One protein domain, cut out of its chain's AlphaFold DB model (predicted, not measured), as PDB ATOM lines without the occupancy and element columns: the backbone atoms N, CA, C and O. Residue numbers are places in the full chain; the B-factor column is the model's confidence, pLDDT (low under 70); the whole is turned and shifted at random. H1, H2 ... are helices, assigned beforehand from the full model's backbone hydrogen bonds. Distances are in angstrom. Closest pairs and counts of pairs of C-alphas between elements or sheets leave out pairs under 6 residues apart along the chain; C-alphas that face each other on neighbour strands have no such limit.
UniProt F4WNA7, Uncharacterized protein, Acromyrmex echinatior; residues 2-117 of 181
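AT A GLANCE: This is residues 2 to 117 of the 181 residues of an uncharacterized protein of Acromyrmex echinatior (UniProt F4WNA7). One long helix, H3, makes the axis; H4 folds back on it at a slant and the helical hairpin H1-H2 packs on it through H1. A looping tail with the short helices H5 and H6 follows. The printed part has 116 residues, with six named helices, H1 to H6 in chain order, that hold 80 of them, and no named strand; its class is all helix, and it is compact, with a radius of gyration of the C-alphas of 15.5 A, and elongated, with spans of 55 by 31 by 22 A.

IN THESE COORDINATES: H3, residues 39 to 66, is 40.3 A long from C-alpha 39 at (124.957, 149.002, 152.846). H4 is residues 70 to 85, 20.8 A, with a kink of 28 degrees near residue 79; H1 is 2 to 16, 21.1 A; H2 is 22 to 29; H5 is 94 to 99; H6 is 110 to 116, ending at (96.226, 123.022, 128.742).

HOW THE PARTS SIT: H3 and H4, a hairpin, touch at C-alphas 55 and 80, 5.6 A. H1 touches H3 with residues 7 to 10 alone, closest C-alphas 7 and 49, 7.3 A. H1 and H2, a hairpin, touch at C-alphas 11 and 22, 7.1 A. H5 and H6 are each close to but not clearly touching H3, at 6.6 A and 7.5 A between closest C-alphas. O i to N i+4 pairs are within hydrogen-bond range throughout H1, H2, H3 and H6, 11 of 12 in H4 and 1 of 2 in H5.

THE WHOLE: C-alphas 35 and 117 are farthest apart, 55.7 A. The printed part has no cut and no long link; pLDDT is under 70 at residues 31 to 36, 94 and 97.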
ATOM      1  N   GLY A   2     131.579 141.927 140.445       79.81
ATOM      2  CA  GLY A   2     130.584 140.834 140.369       79.81
ATOM      3  C   GLY A   2     129.123 141.306 140.329       79.81
ATOM      4  O   GLY A   2     128.339 140.846 139.506       79.81
ATOM      5  N   PHE A   3     128.774 142.284 141.166       80.56
ATOM      6  CA  PHE A   3     127.404 142.789 141.275       80.56
ATOM      7  C   PHE A   3     126.941 143.579 140.039       80.56
ATOM      8  O   PHE A   3     125.834 143.392 139.553       80.56
ATOM      9  N   GLU A   4     127.812 144.418 139.477       83.25
ATOM     10  CA  GLU A   4     127.524 145.164 138.239       83.25
ATOM     11  C   GLU A   4     127.383 144.228 137.038       83.25
ATOM     12  O   GLU A   4     126.532 144.451 136.178       83.25
ATOM     13  N   LYS A   5     128.191 143.156 136.994       88.69
ATOM     14  CA  LYS A   5     128.026 142.088 136.009       88.69
ATOM     15  C   LYS A   5     126.642 141.456 136.145       88.69
ATOM     16  O   LYS A   5     125.939 141.370 135.150       88.69
ATOM     17  N   LEU A   6     126.237 141.096 137.362       89.75
ATOM     18  CA  LEU A   6     124.933 140.489 137.616       89.75
ATOM     19  C   LEU A   6     123.779 141.402 137.165       89.75
ATOM     20  O   LEU A   6     122.901 140.960 136.432       89.75
ATOM     21  N   ILE A   7     123.821 142.691 137.527       89.19
ATOM     22  CA  ILE A   7     122.839 143.692 137.072       89.19
ATOM     23  C   ILE A   7     122.774 143.726 135.543       89.19
ATOM     24  O   ILE A   7     121.691 143.695 134.964       89.19
ATOM     25  N   ARG A   8     123.931 143.786 134.876       90.44
ATOM     26  CA  ARG A   8     124.000 143.823 133.414       90.44
ATOM     27  C   ARG A   8     123.408 142.565 132.785       90.44
ATOM     28  O   ARG A   8     122.674 142.692 131.809       90.44
ATOM     29  N   ASP A   9     123.720 141.395 133.326       92.56
ATOM     30  CA  ASP A   9     123.277 140.113 132.786       92.56
ATOM     31  C   ASP A   9     121.741 139.994 132.896       92.56
ATOM     32  O   ASP A   9     121.077 139.727 131.893       92.56
ATOM     33  N   TYR A  10     121.146 140.348 134.043       92.75
ATOM     34  CA  TYR A  10     119.684 140.408 134.190       92.75
ATOM     35  C   TYR A  10     119.033 141.435 133.260       92.75
ATOM     36  O   TYR A  10     118.050 141.126 132.588       92.75
ATOM     37  N   LEU A  11     119.587 142.647 133.166       91.56
ATOM     38  CA  LEU A  11     119.075 143.662 132.242       91.56
ATOM     39  C   LEU A  11     119.137 143.191 130.784       91.56
ATOM     40  O   LEU A  11     118.270 143.558 129.992       91.56
ATOM     41  N   TYR A  12     120.151 142.404 130.416       92.44
ATOM     42  CA  TYR A  12     120.281 141.849 129.073       92.44
ATOM     43  C   TYR A  12     119.205 140.797 128.789       92.44
ATOM     44  O   TYR A  12     118.565 140.871 127.742       92.44
ATOM     45  N   ILE A  13     118.950 139.889 129.737       92.38
ATOM     46  CA  ILE A  13     117.884 138.879 129.640       92.38
ATOM     47  C   ILE A  13     116.520 139.556 129.480       92.38
ATOM     48  O   ILE A  13     115.809 139.301 128.508       92.38
ATOM     49  N   LEU A  14     116.193 140.489 130.380       92.00
ATOM     50  CA  LEU A  14     114.925 141.221 130.354       92.00
ATOM     51  C   LEU A  14     114.737 141.994 129.039       92.00
ATOM     52  O   LEU A  14     113.633 142.035 128.495       92.00
ATOM     53  N   ARG A  15     115.822 142.570 128.496       91.06
ATOM     54  CA  ARG A  15     115.804 143.237 127.186       91.06
ATOM     55  C   ARG A  15     115.548 142.259 126.046       91.06
ATOM     56  O   ARG A  15     114.754 142.566 125.162       91.06
ATOM     57  N   GLY A  16     116.272 141.140 126.036       88.56
ATOM     58  CA  GLY A  16     116.244 140.153 124.960       88.56
ATOM     59  C   GLY A  16     114.863 139.532 124.804       88.56
ATOM     60  O   GLY A  16     114.325 139.503 123.701       88.56
ATOM     61  N   ALA A  17     114.253 139.153 125.927       86.88
ATOM     62  CA  ALA A  17     112.904 138.599 125.973       86.88
ATOM     63  C   ALA A  17     111.788 139.659 125.869       86.88
ATOM     64  O   ALA A  17     110.617 139.306 125.751       86.88
ATOM     65  N   ARG A  18     112.138 140.956 125.900       88.31
ATOM     66  CA  ARG A  18     111.206 142.103 125.925       88.31
ATOM     67  C   ARG A  18     110.160 142.002 127.040       88.31
ATOM     68  O   ARG A  18     109.004 142.363 126.850       88.31
ATOM     69  N   PHE A  19     110.572 141.515 128.204       86.88
ATOM     70  CA  PHE A  19     109.659 141.248 129.312       86.88
ATOM     71  C   PHE A  19     109.095 142.509 129.973       86.88
ATOM     72  O   PHE A  19     107.980 142.477 130.486       86.88
ATOM     73  N   ILE A  20     109.839 143.617 129.969       84.25
ATOM     74  CA  ILE A  20     109.404 144.875 130.586       84.25
ATOM     75  C   ILE A  20     110.219 146.063 130.064       84.25
ATOM     76  O   ILE A  20     111.326 145.891 129.541       84.25
ATOM     77  N   ASP A  21     109.692 147.279 130.238       82.38
ATOM     78  CA  ASP A  21     110.491 148.492 130.099       82.38
ATOM     79  C   ASP A  21     111.579 148.532 131.183       82.38
ATOM     80  O   ASP A  21     111.331 148.470 132.388       82.38
ATOM     81  N   LEU A  22     112.826 148.630 130.733       84.94
ATOM     82  CA  LEU A  22     113.994 148.645 131.600       84.94
ATOM     83  C   LEU A  22     114.235 150.004 132.248       84.94
ATOM     84  O   LEU A  22     115.150 150.093 133.066       84.94
ATOM     85  N   HIS A  23     113.508 151.059 131.868       83.50
ATOM     86  CA  HIS A  23     113.748 152.401 132.389       83.50
ATOM     87  C   HIS A  23     113.657 152.432 133.919       83.50
ATOM     88  O   HIS A  23     114.634 152.787 134.583       83.50
ATOM     89  N   ASP A  24     112.553 151.938 134.476       79.00
ATOM     90  CA  ASP A  24     112.308 151.933 135.921       79.00
ATOM     91  C   ASP A  24     113.289 151.022 136.668       79.00
ATOM     92  O   ASP A  24     113.813 151.375 137.727       79.00
ATOM     93  N   ILE A  25     113.602 149.859 136.088       84.69
ATOM     94  CA  ILE A  25     114.562 148.908 136.666       84.69
ATOM     95  C   ILE A  25     115.957 149.521 136.710       84.69
ATOM     96  O   ILE A  25     116.654 149.433 137.721       84.69
ATOM     97  N   ARG A  26     116.368 150.184 135.628       84.69
ATOM     98  CA  ARG A  26     117.649 150.884 135.567       84.69
ATOM     99  C   ARG A  26     117.699 152.013 136.573       84.69
ATOM    100  O   ARG A  26     118.724 152.129 137.223       84.69
ATOM    101  N   GLN A  27     116.648 152.810 136.745       81.19
ATOM    102  CA  GLN A  27     116.656 153.861 137.766       81.19
ATOM    103  C   GLN A  27     116.871 153.279 139.172       81.19
ATOM    104  O   GLN A  27     117.734 153.749 139.913       81.19
ATOM    105  N   LYS A  28     116.158 152.199 139.508       79.19
ATOM    106  CA  LYS A  28     116.264 151.544 140.819       79.19
ATOM    107  C   LYS A  28     117.630 150.872 141.047       79.19
ATOM    108  O   LYS A  28     118.197 150.981 142.135       79.19
ATOM    109  N   LEU A  29     118.204 150.226 140.027       80.25
ATOM    110  CA  LEU A  29     119.485 149.508 140.135       80.25
ATOM    111  C   LEU A  29     120.719 150.406 139.932       80.25
ATOM    112  O   LEU A  29     121.741 150.221 140.604       80.25
ATOM    113  N   ASN A  30     120.631 151.405 139.053       70.88
ATOM    114  CA  ASN A  30     121.745 152.274 138.667       70.88
ATOM    115  C   ASN A  30     121.891 153.510 139.548       70.88
ATOM    116  O   ASN A  30     122.628 154.393 139.134       70.88
ATOM    117  N   ASN A  31     121.257 153.599 140.728       59.41
ATOM    118  CA  ASN A  31     121.525 154.710 141.646       59.41
ATOM    119  C   ASN A  31     123.049 154.869 141.806       59.41
ATOM    120  O   ASN A  31     123.718 153.983 142.358       59.41
ATOM    121  N   ILE A  32     123.559 155.935 141.174       52.34
ATOM    122  CA  ILE A  32     124.968 156.195 140.902       52.34
ATOM    123  C   ILE A  32     125.550 156.593 142.244       52.34
ATOM    124  O   ILE A  32     125.211 157.637 142.795       52.34
ATOM    125  N   SER A  33     126.377 155.718 142.804       50.69
ATOM    126  CA  SER A  33     127.089 156.000 144.040       50.69
ATOM    127  C   SER A  33     127.869 157.299 143.877       50.69
ATOM    128  O   SER A  33     128.718 157.405 142.992       50.69
ATOM    129  N   SER A  34     127.643 158.243 144.781       53.78
ATOM    130  CA  SER A  34     128.457 159.435 145.028       53.78
ATOM    131  C   SER A  34     129.865 159.092 145.560       53.78
ATOM    132  O   SER A  34     130.400 159.778 146.421       53.78
ATOM    133  N   GLY A  35     130.467 157.989 145.101       58.75
ATOM    134  CA  GLY A  35     131.716 157.428 145.627       58.75
ATOM    135  C   GLY A  35     131.593 156.761 147.004       58.75
ATOM    136  O   GLY A  35     132.544 156.131 147.455       58.75
ATOM    137  N   ILE A  36     130.432 156.847 147.664       66.75
ATOM    138  CA  ILE A  36     130.216 156.315 149.013       66.75
ATOM    139  C   ILE A  36     129.424 155.009 148.934       66.75
ATOM    140  O   ILE A  36     128.315 154.961 148.396       66.75
ATOM    141  N   PHE A  37     129.996 153.939 149.487       73.50
ATOM    142  CA  PHE A  37     129.293 152.673 149.666       73.50
ATOM    143  C   PHE A  37     128.218 152.818 150.749       73.50
ATOM    144  O   PHE A  37     128.512 153.209 151.876       73.50
ATOM    145  N   ASN A  38     126.977 152.470 150.409       80.44
ATOM    146  CA  ASN A  38     125.856 152.428 151.340       80.44
ATOM    147  C   ASN A  38     125.304 150.996 151.403       80.44
ATOM    148  O   ASN A  38     124.781 150.474 150.415       80.44
ATOM    149  N   THR A  39     125.401 150.378 152.581       82.88
ATOM    150  CA  THR A  39     124.957 149.002 152.846       82.88
ATOM    151  C   THR A  39     123.461 148.799 152.605       82.88
ATOM    152  O   THR A  39     123.059 147.754 152.100       82.88
ATOM    153  N   GLU A  40     122.627 149.778 152.941       83.06
ATOM    154  CA  GLU A  40     121.178 149.708 152.746       83.06
ATOM    155  C   GLU A  40     120.823 149.759 151.257       83.06
ATOM    156  O   GLU A  40     120.087 148.909 150.761       83.06
ATOM    157  N   SER A  41     121.456 150.668 150.507       81.19
ATOM    158  CA  SER A  41     121.315 150.709 149.047       81.19
ATOM    159  C   SER A  41     121.754 149.391 148.404       81.19
ATOM    160  O   SER A  41     121.078 148.875 147.516       81.19
ATOM    161  N   TYR A  42     122.858 148.812 148.880       83.00
ATOM    162  CA  TYR A  42     123.347 147.523 148.401       83.00
ATOM    163  C   TYR A  42     122.349 146.384 148.667       83.00
ATOM    164  O   TYR A  42     122.047 145.610 147.758       83.00
ATOM    165  N   ARG A  43     121.783 146.313 149.881       84.31
ATOM    166  CA  ARG A  43     120.749 145.327 150.242       84.31
ATOM    167  C   ARG A  43     119.494 145.471 149.385       84.31
ATOM    168  O   ARG A  43     119.018 144.470 148.862       84.31
ATOM    169  N   ASN A  44     119.015 146.693 149.169       84.69
ATOM    170  CA  ASN A  44     117.828 146.938 148.347       84.69
ATOM    171  C   ASN A  44     118.046 146.505 146.891       84.69
ATOM    172  O   ASN A  44     117.176 145.874 146.293       84.69
ATOM    173  N   LYS A  45     119.236 146.763 146.329       86.50
ATOM    174  CA  LYS A  45     119.588 146.276 144.987       86.50
ATOM    175  C   LYS A  45     119.637 144.745 144.934       86.50
ATOM    176  O   LYS A  45     119.178 144.166 143.956       86.50
ATOM    177  N   LEU A  46     120.179 144.087 145.962       86.81
ATOM    178  CA  LEU A  46     120.200 142.621 146.046       86.81
ATOM    179  C   LEU A  46     118.793 142.025 146.103       86.81
ATOM    180  O   LEU A  46     118.516 141.083 145.367       86.81
ATOM    181  N   ILE A  47     117.915 142.591 146.935       86.56
ATOM    182  CA  ILE A  47     116.516 142.162 147.047       86.56
ATOM    183  C   ILE A  47     115.834 142.283 145.686       86.56
ATOM    184  O   ILE A  47     115.274 141.309 145.197       86.56
ATOM    185  N   MET A  48     115.979 143.427 145.014       87.94
ATOM    186  CA  MET A  48     115.386 143.631 143.693       87.94
ATOM    187  C   MET A  48     115.890 142.617 142.654       87.94
ATOM    188  O   MET A  48     115.105 142.097 141.865       87.94
ATOM    189  N   LEU A  49     117.188 142.299 142.649       90.00
ATOM    190  CA  LEU A  49     117.732 141.275 141.753       90.00
ATOM    191  C   LEU A  49     117.205 139.875 142.082       90.00
ATOM    192  O   LEU A  49     116.919 139.119 141.160       90.00
ATOM    193  N   ALA A  50     117.048 139.535 143.363       89.00
ATOM    194  CA  ALA A  50     116.459 138.265 143.778       89.00
ATOM    195  C   ALA A  50     114.984 138.157 143.353       89.00
ATOM    196  O   ALA A  50     114.567 137.122 142.841       89.00
ATOM    197  N   GLN A  51     114.214 139.238 143.484       89.19
ATOM    198  CA  GLN A  51     112.825 139.290 143.024       89.19
ATOM    199  C   GLN A  51     112.725 139.136 141.496       89.19
ATOM    200  O   GLN A  51     111.913 138.353 141.003       89.19
ATOM    201  N   ILE A  52     113.584 139.829 140.735       91.44
ATOM    202  CA  ILE A  52     113.677 139.666 139.272       91.44
ATOM    203  C   ILE A  52     114.046 138.224 138.916       91.44
ATOM    204  O   ILE A  52     113.459 137.651 138.002       91.44
ATOM    205  N   HIS A  53     115.004 137.634 139.632       92.19
ATOM    206  CA  HIS A  53     115.421 136.256 139.413       92.19
ATOM    207  C   HIS A  53     114.263 135.276 139.613       92.19
ATOM    208  O   HIS A  53     114.025 134.454 138.738       92.19
ATOM    209  N   ILE A  54     113.481 135.426 140.686       90.31
ATOM    210  CA  ILE A  54     112.282 134.609 140.919       90.31
ATOM    211  C   ILE A  54     111.275 134.756 139.780       90.31
ATOM    212  O   ILE A  54     110.752 133.757 139.300       90.31
ATOM    213  N   CYS A  55     111.039 135.979 139.296       92.00
ATOM    214  CA  CYS A  55     110.151 136.187 138.151       92.00
ATOM    215  C   CYS A  55     110.639 135.426 136.908       92.00
ATOM    216  O   CYS A  55     109.828 134.864 136.175       92.00
ATOM    217  N   LEU A  56     111.954 135.393 136.671       93.88
ATOM    218  CA  LEU A  56     112.554 134.660 135.554       93.88
ATOM    219  C   LEU A  56     112.468 133.141 135.739       93.88
ATOM    220  O   LEU A  56     112.114 132.453 134.788       93.88
ATOM    221  N   GLU A  57     112.717 132.626 136.943       91.88
ATOM    222  CA  GLU A  57     112.526 131.206 137.271       91.88
ATOM    223  C   GLU A  57     111.068 130.776 137.059       91.88
ATOM    224  O   GLU A  57     110.808 129.726 136.475       91.88
ATOM    225  N   CYS A  58     110.096 131.619 137.432       90.31
ATOM    226  CA  CYS A  58     108.690 131.372 137.111       90.31
ATOM    227  C   CYS A  58     108.460 131.271 135.597       90.31
ATOM    228  O   CYS A  58     107.730 130.385 135.159       90.31
ATOM    229  N   MET A  59     109.066 132.151 134.792       92.31
ATOM    230  CA  MET A  59     108.918 132.084 133.334       92.31
ATOM    231  C   MET A  59     109.559 130.829 132.749       92.31
ATOM    232  O   MET A  59     108.935 130.201 131.904       92.31
ATOM    233  N   LEU A  60     110.740 130.430 133.228       91.56
ATOM    234  CA  LEU A  60     111.403 129.192 132.803       91.56
ATOM    235  C   LEU A  60     110.558 127.959 133.137       91.56
ATOM    236  O   LEU A  60     110.410 127.069 132.303       91.56
ATOM    237  N   LEU A  61     109.958 127.923 134.329       89.62
ATOM    238  CA  LEU A  61     109.062 126.842 134.734       89.62
ATOM    239  C   LEU A  61     107.828 126.771 133.821       89.62
ATOM    240  O   LEU A  61     107.440 125.695 133.372       89.62
ATOM    241  N   ILE A  62     107.222 127.921 133.519       88.12
ATOM    242  CA  ILE A  62     106.056 128.008 132.632       88.12
ATOM    243  C   ILE A  62     106.428 127.610 131.199       88.12
ATOM    244  O   ILE A  62     105.697 126.847 130.575       88.12
ATOM    245  N   GLU A  63     107.554 128.097 130.678       88.50
ATOM    246  CA  GLU A  63     108.063 127.755 129.347       88.50
ATOM    247  C   GLU A  63     108.302 126.248 129.220       88.50
ATOM    248  O   GLU A  63     107.790 125.624 128.293       88.50
ATOM    249  N   ALA A  64     109.008 125.654 130.187       87.06
ATOM    250  CA  ALA A  64     109.380 124.244 130.165       87.06
ATOM    251  C   ALA A  64     108.182 123.296 130.313       87.06
ATOM    252  O   ALA A  64     108.180 122.222 129.717       87.06
ATOM    253  N   HIS A  65     107.176 123.663 131.113       82.94
ATOM    254  CA  HIS A  65     106.033 122.785 131.376       82.94
ATOM    255  C   HIS A  65     104.837 123.016 130.456       82.94
ATOM    256  O   HIS A  65     104.046 122.093 130.273       82.94
ATOM    257  N   LEU A  66     104.671 124.225 129.913       79.94
ATOM    258  CA  LEU A  66     103.521 124.573 129.074       79.94
ATOM    259  C   LEU A  66     103.877 124.772 127.599       79.94
ATOM    260  O   LEU A  66     102.987 125.132 126.834       79.94
ATOM    261  N   GLU A  67     105.150 124.598 127.213       79.38
ATOM    262  CA  GLU A  67     105.664 124.896 125.861       79.38
ATOM    263  C   GLU A  67     105.194 126.281 125.376       79.38
ATOM    264  O   GLU A  67     104.741 126.490 124.249       79.38
ATOM    265  N   CYS A  68     105.231 127.238 126.302       79.12
ATOM    266  CA  CYS A  68     104.593 128.536 126.155       79.12
ATOM    267  C   CYS A  68     105.377 129.434 125.179       79.12
ATOM    268  O   CYS A  68     106.562 129.680 125.414       79.12
ATOM    269  N   PRO A  69     104.737 130.006 124.138       81.75
ATOM    270  CA  PRO A  69     105.377 130.999 123.280       81.75
ATOM    271  C   PRO A  69     105.834 132.237 124.058       81.75
ATOM    272  O   PRO A  69     105.181 132.676 125.013       81.75
ATOM    273  N   ILE A  70     106.919 132.861 123.598       83.69
ATOM    274  CA  ILE A  70     107.550 134.003 124.272       83.69
ATOM    275  C   ILE A  70     106.606 135.205 124.445       83.69
ATOM    276  O   ILE A  70     106.687 135.915 125.448       83.69
ATOM    277  N   GLU A  71     105.667 135.421 123.523       83.12
ATOM    278  CA  GLU A  71     104.681 136.507 123.593       83.12
ATOM    279  C   GLU A  71     103.736 136.328 124.786       83.12
ATOM    280  O   GLU A  71     103.400 137.285 125.488       83.12
ATOM    281  N   ASN A  72     103.341 135.085 125.060       84.31
ATOM    282  CA  ASN A  72     102.510 134.778 126.213       84.31
ATOM    283  C   ASN A  72     103.323 134.897 127.511       84.31
ATOM    284  O   ASN A  72     102.811 135.443 128.492       84.31
ATOM    285  N   LEU A  73     104.599 134.488 127.506       88.19
ATOM    286  CA  LEU A  73     105.508 134.680 128.644       88.19
ATOM    287  C   LEU A  73     105.682 136.160 129.009       88.19
ATOM    288  O   LEU A  73     105.715 136.481 130.191       88.19
ATOM    289  N   GLN A  74     105.713 137.081 128.041       89.62
ATOM    290  CA  GLN A  74     105.774 138.524 128.328       89.62
ATOM    291  C   GLN A  74     104.586 139.005 129.163       89.62
ATOM    292  O   GLN A  74     104.770 139.722 130.149       89.62
ATOM    293  N   SER A  75     103.371 138.579 128.807       87.00
ATOM    294  CA  SER A  75     102.174 138.933 129.575       87.00
ATOM    295  C   SER A  75     102.221 138.364 130.998       87.00
ATOM    296  O   SER A  75     101.932 139.077 131.957       87.00
ATOM    297  N   LEU A  76     102.666 137.113 131.151       89.88
ATOM    298  CA  LEU A  76     102.782 136.433 132.442       89.88
ATOM    299  C   LEU A  76     103.888 137.041 133.312       89.88
ATOM    300  O   LEU A  76     103.699 137.198 134.520       89.88
ATOM    301  N   PHE A  77     105.000 137.456 132.705       91.75
ATOM    302  CA  PHE A  77     106.083 138.143 133.398       91.75
ATOM    303  C   PHE A  77     105.601 139.457 134.006       91.75
ATOM    304  O   PHE A  77     105.944 139.751 135.144       91.75
ATOM    305  N   ALA A  78     104.776 140.236 133.300       88.88
ATOM    306  CA  ALA A  78     104.240 141.482 133.845       88.88
ATOM    307  C   ALA A  78     103.423 141.249 135.132       88.88
ATOM    308  O   ALA A  78     103.535 142.029 136.082       88.88
ATOM    309  N   TYR A  79     102.653 140.157 135.200       89.50
ATOM    310  CA  TYR A  79     101.942 139.763 136.420       89.50
ATOM    311  C   TYR A  79     102.900 139.315 137.526       89.50
ATOM    312  O   TYR A  79     102.774 139.792 138.651       89.50
ATOM    313  N   ALA A  80     103.879 138.463 137.212       91.00
ATOM    314  CA  ALA A  80     104.877 138.009 138.184       91.00
ATOM    315  C   ALA A  80     105.690 139.184 138.747       91.00
ATOM    316  O   ALA A  80     105.856 139.308 139.955       91.00
ATOM    317  N   TYR A  81     106.127 140.099 137.883       90.19
ATOM    318  CA  TYR A  81     106.859 141.299 138.268       90.19
ATOM    319  C   TYR A  81     106.013 142.207 139.165       90.19
ATOM    320  O   TYR A  81     106.501 142.716 140.173       90.19
ATOM    321  N   LYS A  82     104.726 142.386 138.848       88.62
ATOM    322  CA  LYS A  82     103.808 143.133 139.712       88.62
ATOM    323  C   LYS A  82     103.648 142.463 141.081       88.62
ATOM    324  O   LYS A  82     103.656 143.163 142.086       88.62
ATOM    325  N   GLU A  83     103.534 141.144 141.139       88.56
ATOM    326  CA  GLU A  83     103.366 140.416 142.401       88.56
ATOM    327  C   GLU A  83     104.643 140.456 143.258       88.56
ATOM    328  O   GLU A  83     104.610 140.732 144.455       88.56
ATOM    329  N   PHE A  84     105.801 140.235 142.638       88.31
ATOM    330  CA  PHE A  84     107.054 139.973 143.346       88.31
ATOM    331  C   PHE A  84     108.012 141.165 143.439       88.31
ATOM    332  O   PHE A  84     108.971 141.089 144.198       88.31
ATOM    333  N   VAL A  85     107.774 142.260 142.712       85.50
ATOM    334  CA  VAL A  85     108.647 143.454 142.715       85.50
ATOM    335  C   VAL A  85     107.894 144.729 143.132       85.50
ATOM    336  O   VAL A  85     108.505 145.785 143.311       85.50
ATOM    337  N   SER A  86     106.566 144.680 143.295       80.25
ATOM    338  CA  SER A  86     105.799 145.842 143.769       80.25
ATOM    339  C   SER A  86     106.093 146.188 145.229       80.25
ATOM    340  O   SER A  86     106.643 145.398 145.992       80.25
ATOM    341  N   GLU A  87     105.674 147.384 145.641       77.31
ATOM    342  CA  GLU A  87     105.735 147.795 147.047       77.31
ATOM    343  C   GLU A  87     104.910 146.882 147.955       77.31
ATOM    344  O   GLU A  87     105.220 146.768 149.128       77.31
ATOM    345  N   GLN A  88     103.885 146.206 147.434       79.50
ATOM    346  CA  GLN A  88     103.073 145.248 148.187       79.50
ATOM    347  C   GLN A  88     103.612 143.817 148.086       79.50
ATOM    348  O   GLN A  88     102.934 142.879 148.502       79.50
ATOM    349  N   SER A  89     104.809 143.641 147.520       81.19
ATOM    350  CA  SER A  89     105.382 142.321 147.320       81.19
ATOM    351  C   SER A  89     105.531 141.569 148.642       81.19
ATOM    352  O   SER A  89     105.979 142.150 149.631       81.19
ATOM    353  N   PRO A  90     105.261 140.255 148.661       79.81
ATOM    354  CA  PRO A  90     105.576 139.430 149.817       79.81
ATOM    355  C   PRO A  90     107.092 139.186 149.980       79.81
ATOM    356  O   PRO A  90     107.513 138.604 150.971       79.81
ATOM    357  N   LEU A  91     107.922 139.628 149.025       81.88
ATOM    358  CA  LEU A  91     109.374 139.424 148.986       81.88
ATOM    359  C   LEU A  91     110.156 140.688 149.366       81.88
ATOM    360  O   LEU A  91     111.153 141.021 148.722       81.88
ATOM    361  N   GLN A  92     109.700 141.437 150.370       78.06
ATOM    362  CA  GLN A  92     110.376 142.672 150.788       78.06
ATOM    363  C   GLN A  92     111.681 142.415 151.544       78.06
ATOM    364  O   GLN A  92     112.613 143.215 151.433       78.06
ATOM    365  N   HIS A  93     111.776 141.318 152.301       77.69
ATOM    366  CA  HIS A  93     112.975 140.988 153.061       77.69
ATOM    367  C   HIS A  93     113.601 139.674 152.609       77.69
ATOM    368  O   HIS A  93     112.939 138.728 152.191       77.69
ATOM    369  N   TYR A  94     114.927 139.594 152.743       69.75
ATOM    370  CA  TYR A  94     115.678 138.389 152.387       69.75
ATOM    371  C   TYR A  94     115.217 137.148 153.170       69.75
ATOM    372  O   TYR A  94     115.228 136.046 152.632       69.75
ATOM    373  N   SER A  95     114.784 137.318 154.423       75.12
ATOM    374  CA  SER A  95     114.260 136.224 155.248       75.12
ATOM    375  C   SER A  95     113.015 135.572 154.657       75.12
ATOM    376  O   SER A  95     112.805 134.376 154.860       75.12
ATOM    377  N   ASP A  96     112.208 136.332 153.919       74.06
ATOM    378  CA  ASP A  96     110.924 135.866 153.400       74.06
ATOM    379  C   ASP A  96     111.156 134.861 152.263       74.06
ATOM    380  O   ASP A  96     110.482 133.836 152.196       74.06
ATOM    381  N   LEU A  97     112.217 135.065 151.469       68.38
ATOM    382  CA  LEU A  97     112.637 134.171 150.382       68.38
ATOM    383  C   LEU A  97     112.937 132.736 150.843       68.38
ATOM    384  O   LEU A  97     112.789 131.803 150.060       68.38
ATOM    385  N   CYS A  98     113.397 132.551 152.084       71.38
ATOM    386  CA  CYS A  98     113.868 131.252 152.577       71.38
ATOM    387  C   CYS A  98     112.896 130.558 153.536       71.38
ATOM    388  O   CYS A  98     113.133 129.409 153.900       71.38
ATOM    389  N   SER A  99     111.853 131.248 153.997       75.94
ATOM    390  CA  SER A  99     111.027 130.780 155.120       75.94
ATOM    391  C   SER A  99     109.558 130.572 154.771       75.94
ATOM    392  O   SER A  99     108.815 130.020 155.582       75.94
ATOM    393  N   GLN A 100     109.133 130.982 153.575       77.62
ATOM    394  CA  GLN A 100     107.735 130.954 153.168       77.62
ATOM    395  C   GLN A 100     107.549 130.272 151.814       77.62
ATOM    396  O   GLN A 100     108.413 130.305 150.940       77.62
ATOM    397  N   ILE A 101     106.384 129.646 151.655       81.44
ATOM    398  CA  ILE A 101     105.927 129.109 150.376       81.44
ATOM    399  C   ILE A 101     105.075 130.188 149.718       81.44
ATOM    400  O   ILE A 101     104.031 130.569 150.250       81.44
ATOM    401  N   PHE A 102     105.506 130.652 148.551       79.06
ATOM    402  CA  PHE A 102     104.763 131.629 147.764       79.06
ATOM    403  C   PHE A 102     103.948 130.929 146.686       79.06
ATOM    404  O   PHE A 102     104.420 130.003 146.030       79.06
ATOM    405  N   THR A 103     102.713 131.386 146.502       83.56
ATOM    406  CA  THR A 103     101.844 130.913 145.424       83.56
ATOM    407  C   THR A 103     101.647 132.046 144.433       83.56
ATOM    408  O   THR A 103     101.078 133.075 144.783       83.56
ATOM    409  N   PHE A 104     102.100 131.853 143.197       86.00
ATOM    410  CA  PHE A 104     101.819 132.767 142.097       86.00
ATOM    411  C   PHE A 104     100.535 132.327 141.386       86.00
ATOM    412  O   PHE A 104     100.489 131.243 140.806       86.00
ATOM    413  N   MET A 105      99.490 133.154 141.444       87.69
ATOM    414  CA  MET A 105      98.225 132.906 140.750       87.69
ATOM    415  C   MET A 105      98.035 133.926 139.636       87.69
ATOM    416  O   MET A 105      98.044 135.130 139.878       87.69
ATOM    417  N   VAL A 106      97.823 133.445 138.415       86.56
ATOM    418  CA  VAL A 106      97.646 134.300 137.242       86.56
ATOM    419  C   VAL A 106      96.592 133.724 136.310       86.56
ATOM    420  O   VAL A 106      96.479 132.508 136.144       86.56
ATOM    421  N   SER A 107      95.818 134.610 135.691       83.94
ATOM    422  CA  SER A 107      94.919 134.236 134.605       83.94
ATOM    423  C   SER A 107      95.733 133.973 133.348       83.94
ATOM    424  O   SER A 107      96.448 134.850 132.863       83.94
ATOM    425  N   LEU A 108      95.612 132.767 132.807       82.38
ATOM    426  CA  LEU A 108      96.295 132.401 131.576       82.38
ATOM    427  C   LEU A 108      95.597 133.026 130.356       82.38
ATOM    428  O   LEU A 108      94.365 133.061 130.305       82.38
ATOM    429  N   PRO A 109      96.359 133.471 129.341       82.12
ATOM    430  CA  PRO A 109      95.818 133.781 128.024       82.12
ATOM    431  C   PRO A 109      94.998 132.614 127.458       82.12
ATOM    432  O   PRO A 109      95.405 131.457 127.564       82.12
ATOM    433  N   ASN A 110      93.879 132.916 126.789       84.38
ATOM    434  CA  ASN A 110      92.961 131.899 126.248       84.38
ATOM    435  C   ASN A 110      93.662 130.856 125.363       84.38
ATOM    436  O   ASN A 110      93.308 129.682 125.402       84.38
ATOM    437  N   ALA A 111      94.668 131.270 124.584       80.25
ATOM    438  CA  ALA A 111      95.446 130.361 123.745       80.25
ATOM    439  C   ALA A 111      96.145 129.265 124.573       80.25
ATOM    440  O   ALA A 111      96.024 128.091 124.248       80.25
ATOM    441  N   LEU A 112      96.796 129.635 125.682       80.06
ATOM    442  CA  LEU A 112      97.449 128.683 126.587       80.06
ATOM    443  C   LEU A 112      96.440 127.832 127.351       80.06
ATOM    444  O   LEU A 112      96.639 126.631 127.500       80.06
ATOM    445  N   ALA A 113      95.348 128.445 127.814       84.94
ATOM    446  CA  ALA A 113      94.284 127.719 128.496       84.94
ATOM    447  C   ALA A 113      93.700 126.612 127.599       84.94
ATOM    448  O   ALA A 113      93.442 125.506 128.068       84.94
ATOM    449  N   ASN A 114      93.547 126.877 126.299       84.50
ATOM    450  CA  ASN A 114      93.061 125.888 125.341       84.50
ATOM    451  C   ASN A 114      94.036 124.725 125.129       84.50
ATOM    452  O   ASN A 114      93.575 123.592 125.010       84.50
ATOM    453  N   GLU A 115      95.348 124.968 125.094       81.56
ATOM    454  CA  GLU A 115      96.338 123.886 125.000       81.56
ATOM    455  C   GLU A 115      96.382 123.048 126.282       81.56
ATOM    456  O   GLU A 115      96.342 121.819 126.222       81.56
ATOM    457  N   LEU A 116      96.331 123.697 127.447       83.25
ATOM    458  CA  LEU A 116      96.226 123.022 128.742       83.25
ATOM    459  C   LEU A 116      94.988 122.129 128.849       83.25
ATOM    460  O   LEU A 116      95.075 121.023 129.374       83.25
ATOM    461  N   ASN A 117      93.850 122.571 128.311       85.31
ATOM    462  CA  ASN A 117      92.614 121.786 128.315       85.31
ATOM    463  C   ASN A 117      92.699 120.504 127.470       85.31
ATOM    464  O   ASN A 117      91.864 119.617 127.640       85.31
TER     465      ASN A 117